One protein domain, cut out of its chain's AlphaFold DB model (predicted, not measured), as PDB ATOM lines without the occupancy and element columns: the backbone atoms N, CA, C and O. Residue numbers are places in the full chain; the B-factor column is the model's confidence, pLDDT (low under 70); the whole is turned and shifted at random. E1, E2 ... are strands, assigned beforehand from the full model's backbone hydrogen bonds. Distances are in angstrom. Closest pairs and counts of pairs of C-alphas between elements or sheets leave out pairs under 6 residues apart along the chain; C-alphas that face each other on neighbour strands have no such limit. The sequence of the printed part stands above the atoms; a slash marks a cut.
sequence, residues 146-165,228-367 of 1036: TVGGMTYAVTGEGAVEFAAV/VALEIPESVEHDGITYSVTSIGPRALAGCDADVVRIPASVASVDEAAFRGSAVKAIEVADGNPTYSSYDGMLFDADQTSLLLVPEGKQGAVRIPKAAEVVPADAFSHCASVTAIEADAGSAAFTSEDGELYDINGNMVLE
ATOM      1  N   THR A 146      44.389   8.403  10.254       82.94
ATOM      2  CA  THR A 146      44.297   9.322  11.401       82.94
ATOM      3  C   THR A 146      45.682   9.734  11.881       82.94
ATOM      4  O   THR A 146      46.522   8.888  12.181       82.94
ATOM      5  N   VAL A 147      45.906  11.043  12.008       77.62
ATOM      6  CA  VAL A 147      47.153  11.636  12.513       77.62
ATOM      7  C   VAL A 147      46.802  12.644  13.603       77.62
ATOM      8  O   VAL A 147      45.943  13.502  13.420       77.62
ATOM      9  N   GLY A 148      47.428  12.514  14.776       73.44
ATOM     10  CA  GLY A 148      47.146  13.381  15.929       73.44
ATOM     11  C   GLY A 148      45.718  13.270  16.488       73.44
ATOM     12  O   GLY A 148      45.293  14.162  17.207       73.44
ATOM     13  N   GLY A 149      44.972  12.211  16.149       76.25
ATOM     14  CA  GLY A 149      43.554  12.053  16.507       76.25
ATOM     15  C   GLY A 149      42.574  12.862  15.641       76.25
ATOM     16  O   GLY A 149      41.390  12.932  15.961       76.25
ATOM     17  N   MET A 150      43.061  13.432  14.533       83.56
ATOM     18  CA  MET A 150      42.257  13.947  13.423       83.56
ATOM     19  C   MET A 150      42.269  12.920  12.287       83.56
ATOM     20  O   MET A 150      43.333  12.406  11.933       83.56
ATOM     21  N   THR A 151      41.102  12.605  11.734       84.12
ATOM     22  CA  THR A 151      40.921  11.619  10.661       84.12
ATOM     23  C   THR A 151      40.757  12.321   9.322       84.12
ATOM     24  O   THR A 151      39.984  13.271   9.199       84.12
ATOM     25  N   TYR A 152      41.461  11.817   8.315       86.38
ATOM     26  CA  TYR A 152      41.527  12.353   6.965       86.38
ATOM     27  C   TYR A 152      41.106  11.278   5.963       86.38
ATOM     28  O   TYR A 152      41.586  10.146   6.038       86.38
ATOM     29  N   ALA A 153      40.242  11.623   5.012       82.81
ATOM     30  CA  ALA A 153      39.940  10.786   3.853       82.81
ATOM     31  C   ALA A 153      40.766  11.273   2.657       82.81
ATOM     32  O   ALA A 153      40.824  12.472   2.395       82.81
ATOM     33  N   VAL A 154      41.419  10.379   1.917       82.12
ATOM     34  CA  VAL A 154      42.147  10.767   0.698       82.12
ATOM     35  C   VAL A 154      41.131  11.131  -0.383       82.12
ATOM     36  O   VAL A 154      40.170  10.399  -0.598       82.12
ATOM     37  N   THR A 155      41.340  12.247  -1.082       74.81
ATOM     38  CA  THR A 155      40.450  12.728  -2.160       74.81
ATOM     39  C   THR A 155      41.128  12.781  -3.531       74.81
ATOM     40  O   THR A 155      40.450  12.889  -4.553       74.81
ATOM     41  N   GLY A 156      42.456  12.645  -3.586       69.25
ATOM     42  CA  GLY A 156      43.223  12.530  -4.828       69.25
ATOM     43  C   GLY A 156      44.723  12.347  -4.585       69.25
ATOM     44  O   GLY A 156      45.169  12.236  -3.444       69.25
ATOM     45  N   GLU A 157      45.521  12.345  -5.659       71.69
ATOM     46  CA  GLU A 157      46.989  12.295  -5.565       71.69
ATOM     47  C   GLU A 157      47.523  13.506  -4.769       71.69
ATOM     48  O   GLU A 157      47.592  14.622  -5.283       71.69
ATOM     49  N   GLY A 158      47.892  13.287  -3.501       78.25
ATOM     50  CA  GLY A 158      48.408  14.329  -2.604       78.25
ATOM     51  C   GLY A 158      47.353  15.270  -2.003       78.25
ATOM     52  O   GLY A 158      47.729  16.326  -1.489       78.25
ATOM     53  N   ALA A 159      46.065  14.914  -2.032       82.50
ATOM     54  CA  ALA A 159      44.972  15.702  -1.448       82.50
ATOM     55  C   ALA A 159      44.115  14.871  -0.476       82.50
ATOM     56  O   ALA A 159      43.854  13.691  -0.728       82.50
ATOM     57  N   VAL A 160      43.683  15.492   0.627       88.50
ATOM     58  CA  VAL A 160      42.792  14.899   1.638       88.50
ATOM     59  C   VAL A 160      41.670  15.850   2.059       88.50
ATOM     60  O   VAL A 160      41.808  17.075   2.044       88.50
ATOM     61  N   GLU A 161      40.573  15.249   2.497       90.25
ATOM     62  CA  GLU A 161      39.479  15.859   3.242       90.25
ATOM     63  C   GLU A 161      39.660  15.615   4.744       90.25
ATOM     64  O   GLU A 161      39.965  14.499   5.163       90.25
ATOM     65  N   PHE A 162      39.438  16.640   5.564       89.81
ATOM     66  CA  PHE A 162      39.303  16.499   7.012       89.81
ATOM     67  C   PHE A 162      37.927  15.895   7.334       89.81
ATOM     68  O   PHE A 162      36.903  16.501   7.014       89.81
ATOM     69  N   ALA A 163      37.898  14.705   7.939       83.88
ATOM     70  CA  ALA A 163      36.707  13.853   8.017       83.88
ATOM     71  C   ALA A 163      36.167  13.608   9.439       83.88
ATOM     72  O   ALA A 163      34.978  13.333   9.580       83.88
ATOM     73  N   ALA A 164      37.003  13.695  10.483       83.56
ATOM     74  CA  ALA A 164      36.567  13.665  11.888       83.56
ATOM     75  C   ALA A 164      37.658  14.176  12.850       83.56
ATOM     76  O   ALA A 164      38.850  14.111  12.537       83.56
ATOM     77  N   VAL A 165      37.269  14.569  14.065       77.81
ATOM     78  CA  VAL A 165      38.173  14.778  15.213       77.81
ATOM     79  C   VAL A 165      37.695  13.976  16.424       77.81
ATOM     80  O   VAL A 165      36.500  13.923  16.706       77.81
ATOM     81  N   VAL A 228      39.570  27.540  23.809       86.06
ATOM     82  CA  VAL A 228      40.236  26.325  23.356       86.06
ATOM     83  C   VAL A 228      40.155  26.244  21.827       86.06
ATOM     84  O   VAL A 228      39.081  26.022  21.273       86.06
ATOM     85  N   ALA A 229      41.277  26.440  21.131       87.81
ATOM     86  CA  ALA A 229      41.319  26.495  19.666       87.81
ATOM     87  C   ALA A 229      41.810  25.184  19.021       87.81
ATOM     88  O   ALA A 229      42.854  24.649  19.402       87.81
ATOM     89  N   LEU A 230      41.092  24.707  18.000       91.25
ATOM     90  CA  LEU A 230      41.507  23.626  17.105       91.25
ATOM     91  C   LEU A 230      42.111  24.208  15.816       91.25
ATOM     92  O   LEU A 230      41.433  24.897  15.054       91.25
ATOM     93  N   GLU A 231      43.377  23.888  15.561       92.69
ATOM     94  CA  GLU A 231      44.108  24.254  14.343       92.69
ATOM     95  C   GLU A 231      44.002  23.122  13.307       92.69
ATOM     96  O   GLU A 231      44.605  22.062  13.499       92.69
ATOM     97  N   ILE A 232      43.266  23.319  12.207       92.31
ATOM     98  CA  ILE A 232      43.266  22.359  11.090       92.31
ATOM     99  C   ILE A 232      44.533  22.612  10.246       92.31
ATOM    100  O   ILE A 232      44.736  23.736   9.781       92.31
ATOM    101  N   PRO A 233      45.415  21.615  10.037       92.50
ATOM    102  CA  PRO A 233      46.692  21.832   9.359       92.50
ATOM    103  C   PRO A 233      46.528  22.012   7.842       92.50
ATOM    104  O   PRO A 233      45.686  21.371   7.223       92.50
ATOM    105  N   GLU A 234      47.397  22.814   7.212       91.31
ATOM    106  CA  GLU A 234      47.453  22.951   5.740       91.31
ATOM    107  C   GLU A 234      47.825  21.639   5.029       91.31
ATOM    108  O   GLU A 234      47.404  21.376   3.900       91.31
ATOM    109  N   SER A 235      48.625  20.800   5.691       91.69
ATOM    110  CA  SER A 235      49.092  19.520   5.161       91.69
ATOM    111  C   SER A 235      49.378  18.514   6.270       91.69
ATOM    112  O   SER A 235      49.863  18.892   7.338       91.69
ATOM    113  N   VAL A 236      49.166  17.234   5.980       90.12
ATOM    114  CA  VAL A 236      49.418  16.099   6.877       90.12
ATOM    115  C   VAL A 236      50.347  15.090   6.194       90.12
ATOM    116  O   VAL A 236      50.269  14.891   4.984       90.12
ATOM    117  N   GLU A 237      51.246  14.458   6.951       86.75
ATOM    118  CA  GLU A 237      52.127  13.396   6.450       86.75
ATOM    119  C   GLU A 237      51.660  12.032   6.970       86.75
ATOM    120  O   GLU A 237      51.440  11.863   8.170       86.75
ATOM    121  N   HIS A 238      51.520  11.060   6.068       81.38
ATOM    122  CA  HIS A 238      51.209   9.669   6.386       81.38
ATOM    123  C   HIS A 238      52.030   8.749   5.474       81.38
ATOM    124  O   HIS A 238      52.158   9.016   4.282       81.38
ATOM    125  N   ASP A 239      52.659   7.722   6.050       76.31
ATOM    126  CA  ASP A 239      53.546   6.754   5.381       76.31
ATOM    127  C   ASP A 239      54.603   7.372   4.430       76.31
ATOM    128  O   ASP A 239      54.982   6.806   3.406       76.31
ATOM    129  N   GLY A 240      55.116   8.556   4.796       75.94
ATOM    130  CA  GLY A 240      56.125   9.305   4.034       75.94
ATOM    131  C   GLY A 240      55.581  10.088   2.831       75.94
ATOM    132  O   GLY A 240      56.364  10.616   2.040       75.94
ATOM    133  N   ILE A 241      54.255  10.174   2.684       77.38
ATOM    134  CA  ILE A 241      53.562  10.982   1.677       77.38
ATOM    135  C   ILE A 241      52.909  12.182   2.372       77.38
ATOM    136  O   ILE A 241      52.147  12.033   3.326       77.38
ATOM    137  N   THR A 242      53.195  13.388   1.880       87.56
ATOM    138  CA  THR A 242      52.528  14.619   2.325       87.56
ATOM    139  C   THR A 242      51.266  14.862   1.499       87.56
ATOM    140  O   THR A 242      51.335  14.960   0.273       87.56
ATOM    141  N   TYR A 243      50.130  15.016   2.172       89.81
ATOM    142  CA  TYR A 243      48.838  15.366   1.587       89.81
ATOM    143  C   TYR A 243      48.446  16.787   1.998       89.81
ATOM    144  O   TYR A 243      48.623  17.168   3.154       89.81
ATOM    145  N   SER A 244      47.891  17.569   1.074       92.38
ATOM    146  CA  SER A 244      47.312  18.888   1.371       92.38
ATOM    147  C   SER A 244      45.869  18.727   1.849       92.38
ATOM    148  O   SER A 244      45.112  17.975   1.232       92.38
ATOM    149  N   VAL A 245      45.468  19.437   2.906       94.31
ATOM    150  CA  VAL A 245      44.082  19.416   3.399       94.31
ATOM    151  C   VAL A 245      43.259  20.396   2.569       94.31
ATOM    152  O   VAL A 245      43.363  21.611   2.742       94.31
ATOM    153  N   THR A 246      42.486  19.868   1.620       93.06
ATOM    154  CA  THR A 246      41.774  20.657   0.601       93.06
ATOM    155  C   THR A 246      40.294  20.857   0.897       93.06
ATOM    156  O   THR A 246      39.689  21.774   0.341       93.06
ATOM    157  N   SER A 247      39.702  20.033   1.761       91.56
ATOM    158  CA  SER A 247      38.290  20.142   2.133       91.56
ATOM    159  C   SER A 247      38.024  19.766   3.592       91.56
ATOM    160  O   SER A 247      38.836  19.095   4.231       91.56
ATOM    161  N   ILE A 248      36.883  20.219   4.115       91.56
ATOM    162  CA  ILE A 248      36.312  19.783   5.395       91.56
ATOM    163  C   ILE A 248      34.988  19.085   5.084       91.56
ATOM    164  O   ILE A 248      34.074  19.715   4.548       91.56
ATOM    165  N   GLY A 249      34.917  17.795   5.406       83.81
ATOM    166  CA  GLY A 249      33.795  16.927   5.074       83.81
ATOM    167  C   GLY A 249      32.561  17.134   5.962       83.81
ATOM    168  O   GLY A 249      32.630  17.772   7.021       83.81
ATOM    169  N   PRO A 250      31.415  16.569   5.555       80.75
ATOM    170  CA  PRO A 250      30.159  16.694   6.282       80.75
ATOM    171  C   PRO A 250      30.275  16.073   7.680       80.75
ATOM    172  O   PRO A 250      30.741  14.946   7.853       80.75
ATOM    173  N   ARG A 251      29.824  16.823   8.692       80.75
ATOM    174  CA  ARG A 251      29.856  16.479  10.126       80.75
ATOM    175  C   ARG A 251      31.243  16.205  10.727       80.75
ATOM    176  O   ARG A 251      31.317  15.707  11.847       80.75
ATOM    177  N   ALA A 252      32.334  16.581  10.055       83.94
ATOM    178  CA  ALA A 252      33.700  16.321  10.522       83.94
ATOM    179  C   ALA A 252      34.073  16.976  11.874       83.94
ATOM    180  O   ALA A 252      35.079  16.607  12.481       83.94
ATOM    181  N   LEU A 253      33.275  17.936  12.357       87.12
ATOM    182  CA  LEU A 253      33.440  18.611  13.651       87.12
ATOM    183  C   LEU A 253      32.262  18.355  14.615       87.12
ATOM    184  O   LEU A 253      32.144  19.035  15.639       87.12
ATOM    185  N   ALA A 254      31.395  17.380  14.324       78.50
ATOM    186  CA  ALA A 254      30.357  16.930  15.251       78.50
ATOM    187  C   ALA A 254      30.994  16.362  16.533       78.50
ATOM    188  O   ALA A 254      31.911  15.548  16.465       78.50
ATOM    189  N   GLY A 255      30.533  16.803  17.706       72.75
ATOM    190  CA  GLY A 255      31.162  16.449  18.986       72.75
ATOM    191  C   GLY A 255      32.548  17.069  19.221       72.75
ATOM    192  O   GLY A 255      33.287  16.595  20.082       72.75
ATOM    193  N   CYS A 256      32.928  18.112  18.472       82.75
ATOM    194  CA  CYS A 256      34.113  18.909  18.787       82.75
ATOM    195  C   CYS A 256      33.812  19.887  19.937       82.75
ATOM    196  O   CYS A 256      32.941  20.750  19.804       82.75
ATOM    197  N   ASP A 257      34.571  19.765  21.031       81.00
ATOM    198  CA  ASP A 257      34.471  20.592  22.247       81.00
ATOM    199  C   ASP A 257      35.383  21.844  22.229       81.00
ATOM    200  O   ASP A 257      35.543  22.519  23.247       81.00
ATOM    201  N   ALA A 258      36.010  22.164  21.092       86.81
ATOM    202  CA  ALA A 258      36.802  23.387  20.939       86.81
ATOM    203  C   ALA A 258      35.896  24.633  20.914       86.81
ATOM    204  O   ALA A 258      34.842  24.623  20.289       86.81
ATOM    205  N   ASP A 259      36.324  25.740  21.524       89.94
ATOM    206  CA  ASP A 259      35.642  27.035  21.410       89.94
ATOM    207  C   ASP A 259      35.781  27.634  20.002       89.94
ATOM    208  O   ASP A 259      34.851  28.270  19.499       89.94
ATOM    209  N   VAL A 260      36.948  27.446  19.375       92.69
ATOM    210  CA  VAL A 260      37.322  28.059  18.092       92.69
ATOM    211  C   VAL A 260      37.897  27.006  17.147       92.69
ATOM    212  O   VAL A 260      38.710  26.183  17.565       92.69
ATOM    213  N   VAL A 261      37.541  27.060  15.863       95.12
ATOM    214  CA  VAL A 261      38.182  26.257  14.804       95.12
ATOM    215  C   VAL A 261      38.853  27.179  13.794       95.12
ATOM    216  O   VAL A 261      38.213  28.099  13.280       95.12
ATOM    217  N   ARG A 262      40.129  26.922  13.485       95.44
ATOM    218  CA  ARG A 262      40.883  27.632  12.444       95.44
ATOM    219  C   ARG A 262      40.902  26.841  11.141       95.44
ATOM    220  O   ARG A 262      41.374  25.705  11.107       95.44
ATOM    221  N   ILE A 263      40.415  27.462  10.069       95.81
ATOM    222  CA  ILE A 263      40.403  26.912   8.710       95.81
ATOM    223  C   ILE A 263      41.626  27.449   7.938       95.81
ATOM    224  O   ILE A 263      41.756  28.669   7.787       95.81
ATOM    225  N   PRO A 264      42.524  26.582   7.437       95.69
ATOM    226  CA  PRO A 264      43.756  26.992   6.763       95.69
ATOM    227  C   PRO A 264      43.521  27.528   5.340       95.69
ATOM    228  O   PRO A 264      42.454  27.354   4.748       95.69
ATOM    229  N   ALA A 265      44.548  28.143   4.744       92.69
ATOM    230  CA  ALA A 265      44.471  28.695   3.386       92.69
ATOM    231  C   ALA A 265      44.390  27.622   2.277       92.69
ATOM    232  O   ALA A 265      44.045  27.940   1.138       92.69
ATOM    233  N   SER A 266      44.679  26.356   2.601       93.88
ATOM    234  CA  SER A 266      44.591  25.205   1.693       93.88
ATOM    235  C   SER A 266      43.163  24.691   1.463       93.88
ATOM    236  O   SER A 266      42.912  24.050   0.441       93.88
ATOM    237  N   VAL A 267      42.231  24.952   2.390       95.56
ATOM    238  CA  VAL A 267      40.850  24.452   2.312       95.56
ATOM    239  C   VAL A 267      40.063  25.258   1.281       95.56
ATOM    240  O   VAL A 267      39.772  26.439   1.471       95.56
ATOM    241  N   ALA A 268      39.706  24.586   0.188       92.31
ATOM    242  CA  ALA A 268      38.969  25.133  -0.942       92.31
ATOM    243  C   ALA A 268      37.459  24.838  -0.885       92.31
ATOM    244  O   ALA A 268      36.702  25.511  -1.583       92.31
ATOM    245  N   SER A 269      37.013  23.876  -0.064       91.62
ATOM    246  CA  SER A 269      35.587  23.615   0.186       91.62
ATOM    247  C   SER A 269      35.300  23.127   1.612       91.62
ATOM    248  O   SER A 269      35.937  22.198   2.101       91.62
ATOM    249  N   VAL A 270      34.294  23.717   2.249       91.25
ATOM    250  CA  VAL A 270      33.718  23.302   3.537       91.25
ATOM    251  C   VAL A 270      32.290  22.835   3.281       91.25
ATOM    252  O   VAL A 270      31.536  23.541   2.609       91.25
ATOM    253  N   ASP A 271      31.929  21.662   3.789       89.56
ATOM    254  CA  ASP A 271      30.564  21.144   3.697       89.56
ATOM    255  C   ASP A 271      29.589  21.885   4.639       89.56
ATOM    256  O   ASP A 271      29.941  22.258   5.758       89.56
ATOM    257  N   GLU A 272      28.340  22.069   4.203       80.88
ATOM    258  CA  GLU A 272      27.282  22.764   4.956       80.88
ATOM    259  C   GLU A 272      26.975  22.099   6.313       80.88
ATOM    260  O   GLU A 272      26.667  22.767   7.301       80.88
ATOM    261  N   ALA A 273      27.110  20.774   6.402       81.75
ATOM    262  CA  ALA A 273      26.916  20.006   7.623       81.75
ATOM    263  C   ALA A 273      28.203  19.822   8.449       81.75
ATOM    264  O   ALA A 273      28.143  19.155   9.484       81.75
ATOM    265  N   ALA A 274      29.359  20.372   8.047       84.38
ATOM    266  CA  ALA A 274      30.659  20.155   8.708       84.38
ATOM    267  C   ALA A 274      30.636  20.397  10.233       84.38
ATOM    268  O   ALA A 274      31.223  19.623  10.991       84.38
ATOM    269  N   PHE A 275      29.908  21.428  10.677       87.94
ATOM    270  CA  PHE A 275      29.783  21.853  12.080       87.94
ATOM    271  C   PHE A 275      28.483  21.381  12.767       87.94
ATOM    272  O   PHE A 275      28.186  21.820  13.879       87.94
ATOM    273  N   ARG A 276      27.683  20.510  12.135       80.69
ATOM    274  CA  ARG A 276      26.375  20.093  12.670       80.69
ATOM    275  C   ARG A 276      26.528  19.199  13.907       80.69
ATOM    276  O   ARG A 276      27.133  18.129  13.823       80.69
ATOM    277  N   GLY A 277      25.936  19.597  15.033       77.62
ATOM    278  CA  GLY A 277      26.128  18.954  16.336       77.62
ATOM    279  C   GLY A 277      27.491  19.252  16.975       77.62
ATOM    280  O   GLY A 277      28.087  18.356  17.574       77.62
ATOM    281  N   SER A 278      28.015  20.469  16.809       84.94
ATOM    282  CA  SER A 278      29.319  20.909  17.328       84.94
ATOM    283  C   SER A 278      29.172  21.973  18.421       84.94
ATOM    284  O   SER A 278      28.311  22.846  18.319       84.94
ATOM    285  N   ALA A 279      30.026  21.947  19.451       86.31
ATOM    286  CA  ALA A 279      30.010  22.950  20.525       86.31
ATOM    287  C   ALA A 279      30.762  24.250  20.162       86.31
ATOM    288  O   ALA A 279      30.742  25.211  20.937       86.31
ATOM    289  N   VAL A 280      31.402  24.280  18.986       91.50
ATOM    290  CA  VAL A 280      32.219  25.390  18.476       91.50
ATOM    291  C   VAL A 280      31.449  26.707  18.466       91.50
ATOM    292  O   VAL A 280      30.323  26.795  17.975       91.50
ATOM    293  N   LYS A 281      32.086  27.753  19.000       92.94
ATOM    294  CA  LYS A 281      31.507  29.088  19.212       92.94
ATOM    295  C   LYS A 281      31.943  30.095  18.150       92.94
ATOM    296  O   LYS A 281      31.230  31.074  17.931       92.94
ATOM    297  N   ALA A 282      33.091  29.869  17.506       94.00
ATOM    298  CA  ALA A 282      33.607  30.704  16.425       94.00
ATOM    299  C   ALA A 282      34.432  29.912  15.396       94.00
ATOM    300  O   ALA A 282      35.162  28.980  15.729       94.00
ATOM    301  N   ILE A 283      34.362  30.347  14.141       95.75
ATOM    302  CA  ILE A 283      35.256  29.944  13.053       95.75
ATOM    303  C   ILE A 283      36.190  31.107  12.737       95.75
ATOM    304  O   ILE A 283      35.736  32.228  12.504       95.75
ATOM    305  N   GLU A 284      37.487  30.837  12.667       95.81
ATOM    306  CA  GLU A 284      38.491  31.745  12.115       95.81
ATOM    307  C   GLU A 284      39.040  31.153  10.807       95.81
ATOM    308  O   GLU A 284      39.136  29.937  10.654       95.81
ATOM    309  N   VAL A 285      39.393  32.005   9.843       94.94
ATOM    310  CA  VAL A 285      39.959  31.590   8.547       94.94
ATOM    311  C   VAL A 285      41.319  32.259   8.384       94.94
ATOM    312  O   VAL A 285      41.457  33.445   8.677       94.94
ATOM    313  N   ALA A 286      42.323  31.501   7.945       92.69
ATOM    314  CA  ALA A 286      43.688  31.993   7.789       92.69
ATOM    315  C   ALA A 286      43.808  33.086   6.708       92.69
ATOM    316  O   ALA A 286      43.206  32.989   5.632       92.69
ATOM    317  N   ASP A 287      44.643  34.097   6.978       83.44
ATOM    318  CA  ASP A 287      44.952  35.190   6.048       83.44
ATOM    319  C   ASP A 287      45.412  34.643   4.685       83.44
ATOM    320  O   ASP A 287      46.490  34.057   4.558       83.44
ATOM    321  N   GLY A 288      44.612  34.883   3.642       81.06
ATOM    322  CA  GLY A 288      44.924  34.472   2.273       81.06
ATOM    323  C   GLY A 288      44.259  33.180   1.790       81.06
ATOM    324  O   GLY A 288      44.593  32.739   0.688       81.06
ATOM    325  N   ASN A 289      43.305  32.599   2.531       92.88
ATOM    326  CA  ASN A 289      42.374  31.631   1.938       92.88
ATOM    327  C   ASN A 289      41.650  32.282   0.726       92.88
ATOM    328  O   ASN A 289      41.156  33.405   0.850       92.88
ATOM    329  N   PRO A 290      41.603  31.634  -0.455       89.00
ATOM    330  CA  PRO A 290      41.053  32.235  -1.674       89.00
ATOM    331  C   PRO A 290      39.531  32.076  -1.837       89.00
ATOM    332  O   PRO A 290      38.972  32.658  -2.766       89.00
ATOM    333  N   THR A 291      38.875  31.275  -0.992       92.12
ATOM    334  CA  THR A 291      37.444  30.928  -1.097       92.12
ATOM    335  C   THR A 291      36.620  31.497   0.061       92.12
ATOM    336  O   THR A 291      35.474  31.898  -0.141       92.12
ATOM    337  N   TYR A 292      37.201  31.546   1.261       95.56
ATOM    338  CA  TYR A 292      36.498  31.791   2.519       95.56
ATOM    339  C   TYR A 292      37.077  32.965   3.305       95.56
ATOM    340  O   TYR A 292      38.273  33.246   3.246       95.56
ATOM    341  N   SER A 293      36.237  33.590   4.127       95.44
ATOM    342  CA  SER A 293      36.666  34.510   5.181       95.44
ATOM    343  C   SER A 293      35.838  34.309   6.457       95.44
ATOM    344  O   SER A 293      34.789  33.665   6.435       95.44
ATOM    345  N   SER A 294      36.311  34.849   7.583       95.38
ATOM    346  CA  SER A 294      35.528  34.921   8.823       95.38
ATOM    347  C   SER A 294      35.081  36.356   9.091       95.38
ATOM    348  O   SER A 294      35.860  37.298   8.911       95.38
ATOM    349  N   TYR A 295      33.849  36.520   9.571       94.44
ATOM    350  CA  TYR A 295      33.399  37.750  10.221       94.44
ATOM    351  C   TYR A 295      32.612  37.412  11.486       94.44
ATOM    352  O   TYR A 295      31.730  36.557  11.466       94.44
ATOM    353  N   ASP A 296      32.966  38.058  12.601       92.69
ATOM    354  CA  ASP A 296      32.375  37.830  13.929       92.69
ATOM    355  C   ASP A 296      32.362  36.345  14.383       92.69
ATOM    356  O   ASP A 296      31.552  35.936  15.211       92.69
ATOM    357  N   GLY A 297      33.267  35.512  13.854       91.44
ATOM    358  CA  GLY A 297      33.315  34.073  14.137       91.44
ATOM    359  C   GLY A 297      32.346  33.219  13.305       91.44
ATOM    360  O   GLY A 297      32.138  32.054  13.634       91.44
ATOM    361  N   MET A 298      31.745  33.775  12.251       94.56
ATOM    362  CA  MET A 298      30.894  33.074  11.281       94.56
ATOM    363  C   MET A 298      31.609  32.972   9.926       94.56
ATOM    364  O   MET A 298      32.436  33.824   9.595       94.56
ATOM    365  N   LEU A 299      31.294  31.939   9.143       95.50
ATOM    366  CA  LEU A 299      31.939  31.663   7.858       95.50
ATOM    367  C   LEU A 299      31.214  32.385   6.713       95.50
ATOM    368  O   LEU A 299      30.018  32.178   6.495       95.50
ATOM    369  N   PHE A 300      31.962  33.182   5.958       94.00
ATOM    370  CA  PHE A 300      31.520  33.889   4.758       94.00
ATOM    371  C   PHE A 300      32.348  33.452   3.540       94.00
ATOM    372  O   PHE A 300      33.396  32.813   3.673       94.00
ATOM    373  N   ASP A 301      31.905  33.845   2.345       94.50
ATOM    374  CA  ASP A 301      32.785  33.876   1.171       94.50
ATOM    375  C   ASP A 301      33.979  34.844   1.365       94.50
ATOM    376  O   ASP A 301      34.042  35.626   2.323       94.50
ATOM    377  N   ALA A 302      34.966  34.776   0.468       91.94
ATOM    378  CA  ALA A 302      36.183  35.592   0.535       91.94
ATOM    379  C   ALA A 302      35.941  37.118   0.464       91.94
ATOM    380  O   ALA A 302      36.764  37.879   0.973       91.94
ATOM    381  N   ASP A 303      34.831  37.568  -0.133       91.81
ATOM    382  CA  ASP A 303      34.480  38.988  -0.298       91.81
ATOM    383  C   ASP A 303      33.517  39.506   0.801       91.81
ATOM    384  O   ASP A 303      33.202  40.698   0.844       91.81
ATOM    385  N   GLN A 304      33.080  38.632   1.717       92.81
ATOM    386  CA  GLN A 304      32.070  38.876   2.760       92.81
ATOM    387  C   GLN A 304      30.674  39.242   2.223       92.81
ATOM    388  O   GLN A 304      29.924  39.964   2.886       92.81
ATOM    389  N   THR A 305      30.300  38.724   1.046       92.38
ATOM    390  CA  THR A 305      29.000  39.015   0.404       92.38
ATOM    391  C   THR A 305      27.880  38.050   0.797       92.38
ATOM    392  O   THR A 305      26.719  38.457   0.873       92.38
ATOM    393  N   SER A 306      28.213  36.800   1.115       91.31
ATOM    394  CA  SER A 306      27.262  35.735   1.448       91.31
ATOM    395  C   SER A 306      27.650  35.068   2.764       91.31
ATOM    396  O   SER A 306      28.779  34.593   2.909       91.31
ATOM    397  N   LEU A 307      26.713  34.999   3.714       91.94
ATOM    398  CA  LEU A 307      26.856  34.153   4.900       91.94
ATOM    399  C   LEU A 307      26.710  32.682   4.486       91.94
ATOM    400  O   LEU A 307      25.701  32.320   3.880       91.94
ATOM    401  N   LEU A 308      27.703  31.852   4.815       91.44
ATOM    402  CA  LEU A 308      27.760  30.445   4.401       91.44
ATOM    403  C   LEU A 308      27.489  29.473   5.553       91.44
ATOM    404  O   LEU A 308      26.803  28.479   5.345       91.44
ATOM    405  N   LEU A 309      28.012  29.739   6.758       91.25
ATOM    406  CA  LEU A 309      27.782  28.881   7.926       91.25
ATOM    407  C   LEU A 309      27.902  29.655   9.248       91.25
ATOM    408  O   LEU A 309      28.833  30.437   9.449       91.25
ATOM    409  N   VAL A 310      26.987  29.375  10.181       89.88
ATOM    410  CA  VAL A 310      27.031  29.842  11.576       89.88
ATOM    411  C   VAL A 310      27.262  28.629  12.490       89.88
ATOM    412  O   VAL A 310      26.538  27.642  12.355       89.88
ATOM    413  N   PRO A 311      28.241  28.654  13.414       90.38
ATOM    414  CA  PRO A 311      28.434  27.562  14.372       90.38
ATOM    415  C   PRO A 311      27.242  27.419  15.326       90.38
ATOM    416  O   PRO A 311      26.800  28.411  15.905       90.38
ATOM    417  N   GLU A 312      26.756  26.195  15.565       87.44
ATOM    418  CA  GLU A 312      25.623  25.943  16.479       87.44
ATOM    419  C   GLU A 312      25.891  26.445  17.912       87.44
ATOM    420  O   GLU A 312      24.977  26.910  18.596       87.44
ATOM    421  N   GLY A 313      27.157  26.412  18.346       86.19
ATOM    422  CA  GLY A 313      27.607  26.936  19.632       86.19
ATOM    423  C   GLY A 313      27.765  28.460  19.704       86.19
ATOM    424  O   GLY A 313      28.121  28.952  20.775       86.19
ATOM    425  N   LYS A 314      27.522  29.232  18.629       89.38
ATOM    426  CA  LYS A 314      27.630  30.708  18.622       89.38
ATOM    427  C   LYS A 314      26.701  31.333  19.670       89.38
ATOM    428  O   LYS A 314      25.532  30.962  19.786       89.38
ATOM    429  N   GLN A 315      27.217  32.301  20.433       87.56
ATOM    430  CA  GLN A 315      26.508  32.909  21.568       87.56
ATOM    431  C   GLN A 315      26.488  34.439  21.503       87.56
ATOM    432  O   GLN A 315      27.407  35.057  20.963       87.56
ATOM    433  N   GLY A 316      25.471  35.043  22.126       85.81
ATOM    434  CA  GLY A 316      25.352  36.493  22.303       85.81
ATOM    435  C   GLY A 316      24.850  37.228  21.059       85.81
ATOM    436  O   GLY A 316      24.154  36.658  20.221       85.81
ATOM    437  N   ALA A 317      25.179  38.517  20.948       84.25
ATOM    438  CA  ALA A 317      24.909  39.281  19.733       84.25
ATOM    439  C   ALA A 317      25.877  38.861  18.613       84.25
ATOM    440  O   ALA A 317      27.072  38.696  18.867       84.25
ATOM    441  N   VAL A 318      25.368  38.716  17.390       90.12
ATOM    442  CA  VAL A 318      26.171  38.440  16.188       90.12
ATOM    443  C   VAL A 318      26.177  39.635  15.243       90.12
ATOM    444  O   VAL A 318      25.224  40.418  15.240       90.12
ATOM    445  N   ARG A 319      27.221  39.770  14.413       92.06
ATOM    446  CA  ARG A 319      27.316  40.856  13.420       92.06
ATOM    447  C   ARG A 319      27.348  40.383  11.975       92.06
ATOM    448  O   ARG A 319      28.128  39.509  11.616       92.06
ATOM    449  N   ILE A 320      26.553  41.040  11.137       91.88
ATOM    450  CA  ILE A 320      26.551  40.887   9.680       91.88
ATOM    451  C   ILE A 320      27.408  42.010   9.064       91.88
ATOM    452  O   ILE A 320      27.131  43.187   9.329       91.88
ATOM    453  N   PRO A 321      28.438  41.693   8.252       92.19
ATOM    454  CA  PRO A 321      29.348  42.693   7.708       92.19
ATOM    455  C   PRO A 321      28.638  43.590   6.692       92.19
ATOM    456  O   PRO A 321      27.745  43.156   5.963       92.19
ATOM    457  N   LYS A 322      29.080  44.844   6.564       90.81
ATOM    458  CA  LYS A 322      28.480  45.836   5.638       90.81
ATOM    459  C   LYS A 322      28.488  45.434   4.153       90.81
ATOM    460  O   LYS A 322      27.857  46.112   3.346       90.81
ATOM    461  N   ALA A 323      29.293  44.430   3.798       90.44
ATOM    462  CA  ALA A 323      29.444  43.897   2.447       90.44
ATOM    463  C   ALA A 323      28.440  42.776   2.132       90.44
ATOM    464  O   ALA A 323      28.292  42.428   0.966       90.44
ATOM    465  N   ALA A 324      27.741  42.242   3.142       90.75
ATOM    466  CA  ALA A 324      26.793  41.159   2.951       90.75
ATOM    467  C   ALA A 324      25.594  41.615   2.107       90.75
ATOM    468  O   ALA A 324      24.896  42.570   2.455       90.75
ATOM    469  N   GLU A 325      25.340  40.878   1.030       91.50
ATOM    470  CA  GLU A 325      24.153  40.969   0.180       91.50
ATOM    471  C   GLU A 325      23.191  39.792   0.435       91.50
ATOM    472  O   GLU A 325      21.989  39.928   0.210       91.50
ATOM    473  N   VAL A 326      23.692  38.654   0.947       87.06
ATOM    474  CA  VAL A 326      22.912  37.425   1.174       87.06
ATOM    475  C   VAL A 326      23.098  36.877   2.594       87.06
ATOM    476  O   VAL A 326      24.209  36.573   3.029       87.06
ATOM    477  N   VAL A 327      21.974  36.682   3.289       85.31
ATOM    478  CA  VAL A 327      21.855  35.963   4.568       85.31
ATOM    479  C   VAL A 327      20.702  34.958   4.422       85.31
ATOM    480  O   VAL A 327      19.571  35.397   4.204       85.31
ATOM    481  N   PRO A 328      20.944  33.634   4.499       80.38
ATOM    482  CA  PRO A 328      19.874  32.636   4.444       80.38
ATOM    483  C   PRO A 328      18.906  32.754   5.632       80.38
ATOM    484  O   PRO A 328      19.327  32.963   6.772       80.38
ATOM    485  N   ALA A 329      17.603  32.590   5.379       71.12
ATOM    486  CA  ALA A 329      16.541  32.737   6.388       71.12
ATOM    487  C   ALA A 329      16.551  31.638   7.477       71.12
ATOM    488  O   ALA A 329      15.859  31.733   8.489       71.12
ATOM    489  N   ASP A 330      17.340  30.589   7.274       75.88
ATOM    490  CA  ASP A 330      17.551  29.443   8.151       75.88
ATOM    491  C   ASP A 330      18.975  29.369   8.731       75.88
ATOM    492  O   ASP A 330      19.232  28.504   9.570       75.88
ATOM    493  N   ALA A 331      19.873  30.309   8.402       77.31
ATOM    494  CA  ALA A 331      21.276  30.303   8.844       77.31
ATOM    495  C   ALA A 331      21.462  30.273  10.376       77.31
ATOM    496  O   ALA A 331      22.478  29.794  10.871       77.31
ATOM    497  N   PHE A 332      20.471  30.749  11.136       80.56
ATOM    498  CA  PHE A 332      20.471  30.765  12.606       80.56
ATOM    499  C   PHE A 332      19.512  29.737  13.232       80.56
ATOM    500  O   PHE A 332      19.330  29.721  14.449       80.56
ATOM    501  N   SER A 333      18.900  28.858  12.430       74.94
ATOM    502  CA  SER A 333      17.842  27.920  12.855       74.94
ATOM    503  C   SER A 333      18.242  26.955  13.980       74.94
ATOM    504  O   SER A 333      17.373  26.521  14.739       74.94
ATOM    505  N   HIS A 334      19.540  26.669  14.116       75.94
ATOM    506  CA  HIS A 334      20.126  25.820  15.160       75.94
ATOM    507  C   HIS A 334      20.947  26.597  16.215       75.94
ATOM    508  O   HIS A 334      21.397  26.014  17.199       75.94
ATOM    509  N   CYS A 335      21.107  27.917  16.069       79.38
ATOM    510  CA  CYS A 335      21.994  28.751  16.896       79.38
ATOM    511  C   CYS A 335      21.305  29.253  18.179       79.38
ATOM    512  O   CYS A 335      21.153  30.454  18.401       79.38
ATOM    513  N   ALA A 336      20.868  28.328  19.038       76.25
ATOM    514  CA  ALA A 336      19.977  28.598  20.176       76.25
ATOM    515  C   ALA A 336      20.540  29.523  21.286       76.25
ATOM    516  O   ALA A 336      19.819  29.834  22.232       76.25
ATOM    517  N   SER A 337      21.808  29.943  21.199       81.81
ATOM    518  CA  SER A 337      22.453  30.880  22.138       81.81
ATOM    519  C   SER A 337      22.702  32.282  21.556       81.81
ATOM    520  O   SER A 337      23.241  33.142  22.258       81.81
ATOM    521  N   VAL A 338      22.316  32.539  20.300       83.69
ATOM    522  CA  VAL A 338      22.336  33.884  19.701       83.69
ATOM    523  C   VAL A 338      21.163  34.705  20.243       83.69
ATOM    524  O   VAL A 338      20.035  34.224  20.302       83.69
ATOM    525  N   THR A 339      21.430  35.947  20.657       82.25
ATOM    526  CA  THR A 339      20.468  36.807  21.377       82.25
ATOM    527  C   THR A 339      20.116  38.110  20.658       82.25
ATOM    528  O   THR A 339      19.237  38.825  21.124       82.25
ATOM    529  N   ALA A 340      20.839  38.465  19.593       80.12
ATOM    530  CA  ALA A 340      20.572  39.620  18.731       80.12
ATOM    531  C   ALA A 340      21.385  39.500  17.434       80.12
ATOM    532  O   ALA A 340      22.478  38.928  17.449       80.12
ATOM    533  N   ILE A 341      20.894  40.078  16.339       86.12
ATOM    534  CA  ILE A 341      21.569  40.125  15.038       86.12
ATOM    535  C   ILE A 341      21.735  41.596  14.634       86.12
ATOM    536  O   ILE A 341      20.766  42.281  14.320       86.12
ATOM    537  N   GLU A 342      22.971  42.096  14.663       88.00
ATOM    538  CA  GLU A 342      23.314  43.477  14.304       88.00
ATOM    539  C   GLU A 342      23.836  43.547  12.858       88.00
ATOM    540  O   GLU A 342      24.743  42.805  12.479       88.00
ATOM    541  N   ALA A 343      23.325  44.478  12.051       87.00
ATOM    542  CA  ALA A 343      23.934  44.826  10.767       87.00
ATOM    543  C   ALA A 343      24.975  45.942  10.959       87.00
ATOM    544  O   ALA A 343      24.697  46.949  11.617       87.00
ATOM    545  N   ASP A 344      26.158  45.805  10.352       89.19
ATOM    546  CA  ASP A 344      27.169  46.866  10.337       89.19
ATOM    547  C   ASP A 344      26.579  48.209   9.864       89.19
ATOM    548  O   ASP A 344      25.881  48.301   8.846       89.19
ATOM    549  N   ALA A 345      26.950  49.292  10.553       80.19
ATOM    550  CA  ALA A 345      26.501  50.642  10.229       80.19
ATOM    551  C   ALA A 345      26.929  51.066   8.808       80.19
ATOM    552  O   ALA A 345      28.083  51.427   8.564       80.19
ATOM    553  N   GLY A 346      25.965  51.076   7.883       75.69
ATOM    554  CA  GLY A 346      26.181  51.390   6.469       75.69
ATOM    555  C   GLY A 346      26.171  50.184   5.524       75.69
ATOM    556  O   GLY A 346      26.617  50.344   4.388       75.69
ATOM    557  N   SER A 347      25.668  49.019   5.956       84.31
ATOM    558  CA  SER A 347      25.237  47.955   5.035       84.31
ATOM    559  C   SER A 347      24.260  48.493   3.978       84.31
ATOM    560  O   SER A 347      23.475  49.407   4.242       84.31
ATOM    561  N   ALA A 348      24.335  47.940   2.765       80.12
ATOM    562  CA  ALA A 348      23.469  48.314   1.649       80.12
ATOM    563  C   ALA A 348      22.211  47.436   1.529       80.12
ATOM    564  O   ALA A 348      21.216  47.900   0.975       80.12
ATOM    565  N   ALA A 349      22.252  46.195   2.028       83.44
ATOM    566  CA  ALA A 349      21.181  45.206   1.866       83.44
ATOM    567  C   ALA A 349      20.340  44.981   3.135       83.44
ATOM    568  O   ALA A 349      19.177  44.591   3.022       83.44
ATOM    569  N   PHE A 350      20.905  45.249   4.319       85.25
ATOM    570  CA  PHE A 350      20.299  44.906   5.608       85.25
ATOM    571  C   PHE A 350      20.296  46.068   6.605       85.25
ATOM    572  O   PHE A 350      21.224  46.877   6.653       85.25
ATOM    573  N   THR A 351      19.286  46.088   7.472       84.19
ATOM    574  CA  THR A 351      19.222  46.940   8.668       84.19
ATOM    575  C   THR A 351      18.764  46.126   9.873       84.19
ATOM    576  O   THR A 351      17.967  45.207   9.712       84.19
ATOM    577  N   SER A 352      19.217  46.476  11.076       83.69
ATOM    578  CA  SER A 352      18.807  45.812  12.321       83.69
ATOM    579  C   SER A 352      18.139  46.786  13.293       83.69
ATOM    580  O   SER A 352      18.698  47.852  13.566       83.69
ATOM    581  N   GLU A 353      16.984  46.407  13.841       79.50
ATOM    582  CA  GLU A 353      16.226  47.155  14.857       79.50
ATOM    583  C   GLU A 353      15.790  46.178  15.965       79.50
ATOM    584  O   GLU A 353      15.491  45.023  15.678       79.50
ATOM    585  N   ASP A 354      15.879  46.600  17.233       76.25
ATOM    586  CA  ASP A 354      15.605  45.818  18.460       76.25
ATOM    587  C   ASP A 354      16.232  44.399  18.576       76.25
ATOM    588  O   ASP A 354      15.934  43.659  19.512       76.25
ATOM    589  N   GLY A 355      17.193  44.060  17.707       70.31
ATOM    590  CA  GLY A 355      17.922  42.783  17.687       70.31
ATOM    591  C   GLY A 355      17.533  41.847  16.537       70.31
ATOM    592  O   GLY A 355      18.146  40.791  16.391       70.31
ATOM    593  N   GLU A 356      16.562  42.236  15.712       78.38
ATOM    594  CA  GLU A 356      16.095  41.500  14.533       78.38
ATOM    595  C   GLU A 356      16.741  42.045  13.247       78.38
ATOM    596  O   GLU A 356      17.099  43.224  13.166       78.38
ATOM    597  N   LEU A 357      16.864  41.199  12.216       81.12
ATOM    598  CA  LEU A 357      17.448  41.565  10.919       81.12
ATOM    599  C   LEU A 357      16.359  41.769   9.855       81.12
ATOM    600  O   LEU A 357      15.527  40.888   9.638       81.12
ATOM    601  N   TYR A 358      16.414  42.899   9.151       79.56
ATOM    602  CA  TYR A 358      15.467  43.306   8.110       79.56
ATOM    603  C   TYR A 358      16.166  43.518   6.759       79.56
ATOM    604  O   TYR A 358      17.296  44.011   6.712       79.56
ATOM    605  N   ASP A 359      15.483  43.182   5.659       81.88
ATOM    606  CA  ASP A 359      15.944  43.448   4.291       81.88
ATOM    607  C   ASP A 359      15.701  44.912   3.864       81.88
ATOM    608  O   ASP A 359      14.962  45.669   4.498       81.88
ATOM    609  N   ILE A 360      16.279  45.311   2.727       74.25
ATOM    610  CA  ILE A 360      16.105  46.651   2.133       74.25
ATOM    611  C   ILE A 360      14.642  47.006   1.768       74.25
ATOM    612  O   ILE A 360      14.333  48.171   1.509       74.25
ATOM    613  N   ASN A 361      13.728  46.031   1.740       73.88
ATOM    614  CA  ASN A 361      12.301  46.236   1.483       73.88
ATOM    615  C   ASN A 361      11.487  46.425   2.781       73.88
ATOM    616  O   ASN A 361      10.314  46.799   2.706       73.88
ATOM    617  N   GLY A 362      12.092  46.196   3.953       67.75
ATOM    618  CA  GLY A 362      11.436  46.216   5.261       67.75
ATOM    619  C   GLY A 362      10.798  44.883   5.670       67.75
ATOM    620  O   GLY A 362       9.976  44.866   6.586       67.75
ATOM    621  N   ASN A 363      11.143  43.775   5.010       73.50
ATOM    622  CA  ASN A 363      10.767  42.433   5.450       73.50
ATOM    623  C   ASN A 363      11.714  41.977   6.566       73.50
ATOM    624  O   ASN A 363      12.931  42.089   6.430       73.50
ATOM    625  N   MET A 364      11.166  41.405   7.636       71.12
ATOM    626  CA  MET A 364      11.948  40.663   8.627       71.12
ATOM    627  C   MET A 364      12.541  39.411   7.963       71.12
ATOM    628  O   MET A 364      11.812  38.641   7.338       71.12
ATOM    629  N   VAL A 365      13.854  39.219   8.090       67.75
ATOM    630  CA  VAL A 365      14.586  38.062   7.542       67.75
ATOM    631  C   VAL A 365      14.619  36.915   8.556       67.75
ATOM    632  O   VAL A 365      14.569  35.750   8.168       67.75
ATOM    633  N   LEU A 366      14.694  37.244   9.852       62.44
ATOM    634  CA  LEU A 366      14.860  36.315  10.976       62.44
ATOM    635  C   LEU A 366      14.039  36.804  12.188       62.44
ATOM    636  O   LEU A 366      14.136  37.974  12.550       62.44
ATOM    637  N   GLU A 367      13.255  35.907  12.800       51.00
ATOM    638  CA  GLU A 367      12.329  36.163  13.928       51.00
ATOM    639  C   GLU A 367      12.905  35.655  15.273       51.00
ATOM    640  O   GLU A 367      13.639  34.661  15.306       51.00
TER     641      GLU A 367
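This is residues 146 to 165 and 228 to 367 of the 1036 residues of an uncharacterized protein of bacterium D16-63 (UniProt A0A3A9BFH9). The chain winds in stacked turns along a rod, with small sheets following one another down its length: a curled sheet of E1, E2, E5 and E4 at one end, the parallel strands E3, E6 and E7 next, then E8, E9 and E10, the parallel pair E11 and E12, and the meander E13 to E15 at the other end. The long links from E6 to E7 and from E11 to E12 make the returns of these turns, each setting a strand parallel beside the one before. The printed part has 160 residues with no named helix and fifteen named strands, E1 to E15 in order; its class is all strand, though under half of the residues, 72, are in named elements. The first sheet is mixed, E3, E6, E7 and E11, E12 are parallel, and the other two sheets are antiparallel. By its radius of gyration of the C-alphas, 16.7 A, the whole is compact, and it spans 57 by 27 by 21 A.

E1, residues 150 to 156, and E2, residues 159 to 165, form a hairpin at 155 degrees, with N 151 and O 164 2.8 A apart, within hydrogen-bond range. E4, residues 235 to 238, and E5, residues 241 to 248, form a hairpin too, with N 243 and O 236 at 2.8 A. E5 pairs staggered, with E4 over residues 241 to 244 and with E2 over residues 244 to 248; beside E2 it is parallel at 64 degrees, with N 246 and O 160 at 2.9 A. This sheet, with edge strands E1 and E4, is curled and strongly twisted, its C-alphas up to 5.6 A off the best plane. E3, residues 229 to 231, is apart from E5. E6, residues 260 to 263, is the inner strand between E3 and E7, residues 282 to 285; N 230 and O 260 are 2.8 A apart, as are N 263 and O 284. E8, residues 292 to 295, E9, residues 298 to 301, and E10, residues 307 to 309, form a meander, each strand the antiparallel neighbour of the one before, with N 300 and O 293 at 2.9 A and N 308 and O 299 at 2.9 A. The closest C-alphas of E7 and E8, those of Glu 284 and Ser 294, are 5.5 A apart. E11, residues 315 to 320, is only just apart from E10, closest 8.3 A. E11 is parallel to E12, residues 337 to 343, at 22 degrees, with N 339 and O 316 at 2.8 A. E13, residues 350 to 353, E14, residues 356 to 359, and E15, residues 364 to 366, form a second meander, with N 358 and O 351 at 2.8 A and N 365 and O 357 at 2.8 A. The closest C-alphas of E12 and E13, those of Ala 343 and Ser 352, are 5.4 A apart.

E1 begins at C-alpha 150, (42.257, 13.947, 13.423), and is 18.3 A long; E2 is 18.0 A long. E5, the longest strand by residues, is 19.7 A long. E9, whose centre is nearest to the mean of the C-alphas at 5.3 A, begins at C-alpha 298, (30.894, 33.074, 11.281). E11 is 14.3 A long and E12 18.1 A. E15 ends at C-alpha 366, (14.860, 36.315, 10.976).

The two C-alphas farthest apart, those of Gly 240 and Gly 362, are 58.0 A apart. Residues 166 to 227 are cut out, and C-alphas 165 and 228 are 14.3 A apart across the cut. The long links are E5 to E6, E6 to E7 and E11 to E12, with 11, 18 and 16 residues. Mean pLDDT of the printed part is 85.4; residues 156, 362 and 365 to 367 are under 70.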